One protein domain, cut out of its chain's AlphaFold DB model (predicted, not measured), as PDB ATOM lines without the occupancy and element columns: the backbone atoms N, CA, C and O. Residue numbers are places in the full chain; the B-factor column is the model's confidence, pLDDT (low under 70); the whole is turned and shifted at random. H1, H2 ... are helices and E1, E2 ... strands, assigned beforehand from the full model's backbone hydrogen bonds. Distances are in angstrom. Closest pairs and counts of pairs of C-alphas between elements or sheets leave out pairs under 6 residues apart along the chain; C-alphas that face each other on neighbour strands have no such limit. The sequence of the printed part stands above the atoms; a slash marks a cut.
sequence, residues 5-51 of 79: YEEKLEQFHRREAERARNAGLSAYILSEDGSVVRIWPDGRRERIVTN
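AT A GLANCE: This is residues 5 to 51 of the 79 residues of an uncharacterized protein of Bosea lathyri (UniProt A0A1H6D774). One long helix, H1, and a small antiparallel sheet of three short strands make a V that closes near the link from H1 to E1. Residues 13 to 21 of H1 pack on the E1 side of the sheet, while residues 5 to 12 of H1 stick out free. The printed part has 47 residues, with one named helix and then three named strands, H1 E1 E2 E3; the sheet's order is E1, E2, E3, and the class is mixed, helices and strands. The whole is compact, with a radius of gyration of the C-alphas of 10.9 A, and flat, spanning 29 by 25 by 11 A.

HOW THE PARTS SIT: H1, residues 5 to 22, has every O i to N i+4 pair within hydrogen-bond range. It is on the sheet, with 20 pairs of C-alphas within 10 A. Its closest C-alphas to E1, residues 27 to 30, are those of Ala 17 and Ala 27, 5.5 A apart. E1 and E2, residues 36 to 39, form an antiparallel hairpin at 160 degrees, with N 29 and O 37 at 2.8 A. E2 and E3, residues 45 to 49, form another at 154 degrees, with N 38 and O 46 at 2.8 A. E1, E2 and E3 are a meander, each strand the antiparallel neighbour of the one before.

IN THESE COORDINATES: H1 begins at C-alpha 5, (-13.912, -24.683, -27.621), and measures 25.9 A. E1 is 10.1 A long and begins at C-alpha 27, (-14.573, -25.468, -6.771). E2 is 9.9 A long. E3 is 12.8 A long and ends at C-alpha 49, (-25.743, -34.408, -8.214).

THE WHOLE: The two C-alphas farthest apart, those of Asn 22 and Asn 51, are 30.3 A apart. The printed part has no cut, and its three links are tight. Mean pLDDT of the printed part is 79.6; residues 5 to 6 and 49 to 51 are under 70.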
ATOM      1  N   TYR A   5     -13.061 -25.194 -28.691       67.50
ATOM      2  CA  TYR A   5     -13.912 -24.683 -27.621       67.50
ATOM      3  C   TYR A   5     -13.783 -25.500 -26.324       67.50
ATOM      4  O   TYR A   5     -13.609 -24.919 -25.254       67.50
ATOM      5  N   GLU A   6     -13.808 -26.831 -26.420       66.94
ATOM      6  CA  GLU A   6     -13.683 -27.747 -25.277       66.94
ATOM      7  C   GLU A   6     -12.308 -27.604 -24.616       66.94
ATOM      8  O   GLU A   6     -12.212 -27.527 -23.395       66.94
ATOM      9  N   GLU A   7     -11.252 -27.446 -25.419       73.00
ATOM     10  CA  GLU A   7      -9.892 -27.229 -24.916       73.00
ATOM     11  C   GLU A   7      -9.770 -25.915 -24.122       73.00
ATOM     12  O   GLU A   7      -9.176 -25.872 -23.042       73.00
ATOM     13  N   LYS A   8     -10.383 -24.828 -24.609       76.56
ATOM     14  CA  LYS A   8     -10.429 -23.551 -23.876       76.56
ATOM     15  C   LYS A   8     -11.220 -23.669 -22.577       76.56
ATOM     16  O   LYS A   8     -10.844 -23.056 -21.578       76.56
ATOM     17  N   LEU A   9     -12.296 -24.448 -22.591       76.50
ATOM     18  CA  LEU A   9     -13.141 -24.664 -21.426       76.50
ATOM     19  C   LEU A   9     -12.408 -25.472 -20.344       76.50
ATOM     20  O   LEU A   9     -12.423 -25.085 -19.178       76.50
ATOM     21  N   GLU A  10     -11.677 -26.524 -20.720       77.12
ATOM     22  CA  GLU A  10     -10.816 -27.268 -19.793       77.12
ATOM     23  C   GLU A  10      -9.727 -26.386 -19.177       77.12
ATOM     24  O   GLU A  10      -9.493 -26.425 -17.965       77.12
ATOM     25  N   GLN A  11      -9.070 -25.551 -19.990       82.12
ATOM     26  CA  GLN A  11      -8.056 -24.619 -19.498       82.12
ATOM     27  C   GLN A  11      -8.638 -23.602 -18.511       82.12
ATOM     28  O   GLN A  11      -7.987 -23.276 -17.510       82.12
ATOM     29  N   PHE A  12      -9.854 -23.115 -18.773       82.00
ATOM     30  CA  PHE A  12     -10.589 -22.242 -17.864       82.00
ATOM     31  C   PHE A  12     -10.912 -22.959 -16.547       82.00
ATOM     32  O   PHE A  12     -10.543 -22.464 -15.482       82.00
ATOM     33  N   HIS A  13     -11.496 -24.160 -16.605       79.50
ATOM     34  CA  HIS A  13     -11.814 -24.957 -15.418       79.50
ATOM     35  C   HIS A  13     -10.585 -25.224 -14.550       79.50
ATOM     36  O   HIS A  13     -10.647 -25.076 -13.331       79.50
ATOM     37  N   ARG A  14      -9.452 -25.571 -15.170       83.50
ATOM     38  CA  ARG A  14      -8.196 -25.802 -14.449       83.50
ATOM     39  C   ARG A  14      -7.737 -24.549 -13.708       83.50
ATOM     40  O   ARG A  14      -7.445 -24.626 -12.519       83.50
ATOM     41  N   ARG A  15      -7.713 -23.399 -14.386       86.31
ATOM     42  CA  ARG A  15      -7.262 -22.130 -13.794       86.31
ATOM     43  C   ARG A  15      -8.133 -21.708 -12.613       86.31
ATOM     44  O   ARG A  15      -7.609 -21.278 -11.588       86.31
ATOM     45  N   GLU A  16      -9.447 -21.828 -12.746       82.38
ATOM     46  CA  GLU A  16     -10.369 -21.441 -11.677       82.38
ATOM     47  C   GLU A  16     -10.343 -22.432 -10.507       82.38
ATOM     48  O   GLU A  16     -10.371 -22.011  -9.352       82.38
ATOM     49  N   ALA A  17     -10.174 -23.733 -10.771       83.00
ATOM     50  CA  ALA A  17      -9.966 -24.724  -9.717       83.00
ATOM     51  C   ALA A  17      -8.658 -24.479  -8.943       83.00
ATOM     52  O   ALA A  17      -8.642 -24.577  -7.717       83.00
ATOM     53  N   GLU A  18      -7.572 -24.114  -9.631       85.62
ATOM     54  CA  GLU A  18      -6.302 -23.737  -8.998       85.62
ATOM     55  C   GLU A  18      -6.441 -22.473  -8.141       85.62
ATOM     56  O   GLU A  18      -5.949 -22.435  -7.014       85.62
ATOM     57  N   ARG A  19      -7.156 -21.451  -8.629       85.31
ATOM     58  CA  ARG A  19      -7.450 -20.232  -7.855       85.31
ATOM     59  C   ARG A  19      -8.278 -20.530  -6.611       85.31
ATOM     60  O   ARG A  19      -7.925 -20.061  -5.532       85.31
ATOM     61  N   ALA A  20      -9.331 -21.336  -6.747       81.88
ATOM     62  CA  ALA A  20     -10.154 -21.767  -5.622       81.88
ATOM     63  C   ALA A  20      -9.312 -22.529  -4.592       81.88
ATOM     64  O   ALA A  20      -9.331 -22.193  -3.410       81.88
ATOM     65  N   ARG A  21      -8.487 -23.474  -5.050       83.19
ATOM     66  CA  ARG A  21      -7.563 -24.225  -4.198       83.19
ATOM     67  C   ARG A  21      -6.588 -23.319  -3.448       83.19
ATOM     68  O   ARG A  21      -6.452 -23.464  -2.237       83.19
ATOM     69  N   ASN A  22      -5.948 -22.373  -4.135       85.00
ATOM     70  CA  ASN A  22      -5.016 -21.423  -3.517       85.00
ATOM     71  C   ASN A  22      -5.700 -20.525  -2.474       85.00
ATOM     72  O   ASN A  22      -5.047 -20.062  -1.544       85.00
ATOM     73  N   ALA A  23      -7.009 -20.307  -2.604       84.38
ATOM     74  CA  ALA A  23      -7.824 -19.586  -1.634       84.38
ATOM     75  C   ALA A  23      -8.397 -20.483  -0.512       84.38
ATOM     76  O   ALA A  23      -9.156 -19.997   0.323       84.38
ATOM     77  N   GLY A  24      -8.082 -21.785  -0.487       81.94
ATOM     78  CA  GLY A  24      -8.661 -22.735   0.469       81.94
ATOM     79  C   GLY A  24     -10.148 -23.029   0.222       81.94
ATOM     80  O   GLY A  24     -10.855 -23.466   1.129       81.94
ATOM     81  N   LEU A  25     -10.639 -22.781  -0.995       83.75
ATOM     82  CA  LEU A  25     -12.037 -22.918  -1.393       83.75
ATOM     83  C   LEU A  25     -12.268 -24.189  -2.211       83.75
ATOM     84  O   LEU A  25     -11.399 -24.658  -2.946       83.75
ATOM     85  N   SER A  26     -13.477 -24.741  -2.097       82.25
ATOM     86  CA  SER A  26     -13.926 -25.792  -3.012       82.25
ATOM     87  C   SER A  26     -14.378 -25.171  -4.336       82.25
ATOM     88  O   SER A  26     -15.072 -24.155  -4.327       82.25
ATOM     89  N   ALA A  27     -14.032 -25.800  -5.456       85.19
ATOM     90  CA  ALA A  27     -14.573 -25.468  -6.771       85.19
ATOM     91  C   ALA A  27     -15.724 -26.415  -7.129       85.19
ATOM     92  O   ALA A  27     -15.738 -27.569  -6.701       85.19
ATOM     93  N   TYR A  28     -16.668 -25.943  -7.939       84.12
ATOM     94  CA  TYR A  28     -17.775 -26.743  -8.458       84.12
ATOM     95  C   TYR A  28     -17.790 -26.633  -9.979       84.12
ATOM     96  O   TYR A  28     -17.743 -25.530 -10.520       84.12
ATOM     97  N   ILE A  29     -17.836 -27.778 -10.655       82.38
ATOM     98  CA  ILE A  29     -17.939 -27.881 -12.109       82.38
ATOM     99  C   ILE A  29     -19.303 -28.481 -12.420       82.38
ATOM    100  O   ILE A  29     -19.587 -29.606 -12.008       82.38
ATOM    101  N   LEU A  30     -20.134 -27.718 -13.127       79.31
ATOM    102  CA  LEU A  30     -21.391 -28.184 -13.699       79.31
ATOM    103  C   LEU A  30     -21.121 -28.719 -15.108       79.31
ATOM    104  O   LEU A  30     -20.567 -28.016 -15.951       79.31
ATOM    105  N   SER A  31     -21.502 -29.965 -15.343       75.38
ATOM    106  CA  SER A  31     -21.448 -30.629 -16.638       75.38
ATOM    107  C   SER A  31     -22.762 -30.444 -17.399       75.38
ATOM    108  O   SER A  31     -23.814 -30.196 -16.810       75.38
ATOM    109  N   GLU A  32     -22.710 -30.586 -18.724       72.88
ATOM    110  CA  GLU A  32     -23.886 -30.434 -19.595       72.88
ATOM    111  C   GLU A  32     -24.983 -31.471 -19.321       72.88
ATOM    112  O   GLU A  32     -26.159 -31.201 -19.547       72.88
ATOM    113  N   ASP A  33     -24.618 -32.639 -18.784       70.25
ATOM    114  CA  ASP A  33     -25.556 -33.678 -18.340       70.25
ATOM    115  C   ASP A  33     -26.282 -33.318 -17.027       70.25
ATOM    116  O   ASP A  33     -27.000 -34.146 -16.463       70.25
ATOM    117  N   GLY A  34     -26.077 -32.098 -16.519       71.25
ATOM    118  CA  GLY A  34     -26.617 -31.616 -15.253       71.25
ATOM    119  C   GLY A  34     -25.878 -32.156 -14.031       71.25
ATOM    120  O   GLY A  34     -26.301 -31.907 -12.899       71.25
ATOM    121  N   SER A  35     -24.783 -32.901 -14.218       76.69
ATOM    122  CA  SER A  35     -24.009 -33.401 -13.093       76.69
ATOM    123  C   SER A  35     -23.055 -32.355 -12.534       76.69
ATOM    124  O   SER A  35     -22.532 -31.504 -13.248       76.69
ATOM    125  N   VAL A  36     -22.841 -32.408 -11.220       82.44
ATOM    126  CA  VAL A  36     -21.963 -31.467 -10.516       82.44
ATOM    127  C   VAL A  36     -20.820 -32.223  -9.860       82.44
ATOM    128  O   VAL A  36     -21.048 -33.146  -9.072       82.44
ATOM    129  N   VAL A  37     -19.590 -31.795 -10.147       85.06
ATOM    130  CA  VAL A  37     -18.371 -32.256  -9.479       85.06
ATOM    131  C   VAL A  37     -17.858 -31.155  -8.568       85.06
ATOM    132  O   VAL A  37     -17.537 -30.059  -9.021       85.06
ATOM    133  N   ARG A  38     -17.725 -31.459  -7.281       85.19
ATOM    134  CA  ARG A  38     -16.973 -30.645  -6.334       85.19
ATOM    135  C   ARG A  38     -15.518 -31.070  -6.328       85.19
ATOM    136  O   ARG A  38     -15.207 -32.255  -6.252       85.19
ATOM    137  N   ILE A  39     -14.635 -30.087  -6.356       86.06
ATOM    138  CA  ILE A  39     -13.201 -30.234  -6.154       86.06
ATOM    139  C   ILE A  39     -12.875 -29.554  -4.831       86.06
ATOM    140  O   ILE A  39     -13.085 -28.355  -4.667       86.06
ATOM    141  N   TRP A  40     -12.405 -30.332  -3.872       84.12
ATOM    142  CA  TRP A  40     -11.971 -29.856  -2.569       84.12
ATOM    143  C   TRP A  40     -10.597 -29.160  -2.664       84.12
ATOM    144  O   TRP A  40      -9.844 -29.413  -3.609       84.12
ATOM    145  N   PRO A  41     -10.228 -28.301  -1.692       83.75
ATOM    146  CA  PRO A  41      -8.922 -27.627  -1.684       83.75
ATOM    147  C   PRO A  41      -7.719 -28.589  -1.648       83.75
ATOM    148  O   PRO A  41      -6.635 -28.258  -2.125       83.75
ATOM    149  N   ASP A  42      -7.901 -29.796  -1.109       84.12
ATOM    150  CA  ASP A  42      -6.900 -30.871  -1.096       84.12
ATOM    151  C   ASP A  42      -6.755 -31.584  -2.460       84.12
ATOM    152  O   ASP A  42      -5.863 -32.408  -2.643       84.12
ATOM    153  N   GLY A  43      -7.602 -31.245  -3.437       80.81
ATOM    154  CA  GLY A  43      -7.654 -31.860  -4.760       80.81
ATOM    155  C   GLY A  43      -8.614 -33.047  -4.869       80.81
ATOM    156  O   GLY A  43      -8.799 -33.563  -5.976       80.81
ATOM    157  N   ARG A  44      -9.264 -33.471  -3.774       86.44
ATOM    158  CA  ARG A  44     -10.265 -34.544  -3.797       86.44
ATOM    159  C   ARG A  44     -11.453 -34.132  -4.659       86.44
ATOM    160  O   ARG A  44     -11.938 -33.006  -4.574       86.44
ATOM    161  N   ARG A  45     -11.956 -35.056  -5.477       87.25
ATOM    162  CA  ARG A  45     -13.127 -34.832  -6.336       87.25
ATOM    163  C   ARG A  45     -14.306 -35.657  -5.846       87.25
ATOM    164  O   ARG A  45     -14.144 -36.830  -5.535       87.25
ATOM    165  N   GLU A  46     -15.479 -35.047  -5.797       84.31
ATOM    166  CA  GLU A  46     -16.710 -35.659  -5.302       84.31
ATOM    167  C   GLU A  46     -17.879 -35.275  -6.213       84.31
ATOM    168  O   GLU A  46     -18.080 -34.098  -6.507       84.31
ATOM    169  N   ARG A  47     -18.650 -36.257  -6.689       82.88
ATOM    170  CA  ARG A  47     -19.838 -36.013  -7.522       82.88
ATOM    171  C   ARG A  47     -21.050 -35.809  -6.612       82.88
ATOM    172  O   ARG A  47     -21.377 -36.709  -5.850       82.88
ATOM    173  N   ILE A  48     -21.701 -34.645  -6.693       78.00
ATOM    174  CA  ILE A  48     -22.757 -34.237  -5.743       78.00
ATOM    175  C   ILE A  48     -24.172 -34.447  -6.302       78.00
ATOM    176  O   ILE A  48     -25.077 -34.774  -5.541       78.00
ATOM    177  N   VAL A  49     -24.396 -34.292  -7.615       68.69
ATOM    178  CA  VAL A  49     -25.743 -34.408  -8.214       68.69
ATOM    179  C   VAL A  49     -25.726 -35.241  -9.499       68.69
ATOM    180  O   VAL A  49     -24.846 -35.085 -10.346       68.69
ATOM    181  N   THR A  50     -26.729 -36.113  -9.629       58.41
ATOM    182  CA  THR A  50     -27.143 -36.822 -10.852       58.41
ATOM    183  C   THR A  50     -28.658 -36.670 -10.979       58.41
ATOM    184  O   THR A  50     -29.409 -37.525 -10.528       58.41
ATOM    185  N   ASN A  51     -29.138 -35.553 -11.524       54.31
ATOM    186  CA  ASN A  51     -30.552 -35.439 -11.876       54.31
ATOM    187  C   ASN A  51     -30.650 -35.144 -13.382       54.31
ATOM    188  O   ASN A  51     -30.293 -34.043 -13.788       54.31
TER     189      ASN A  51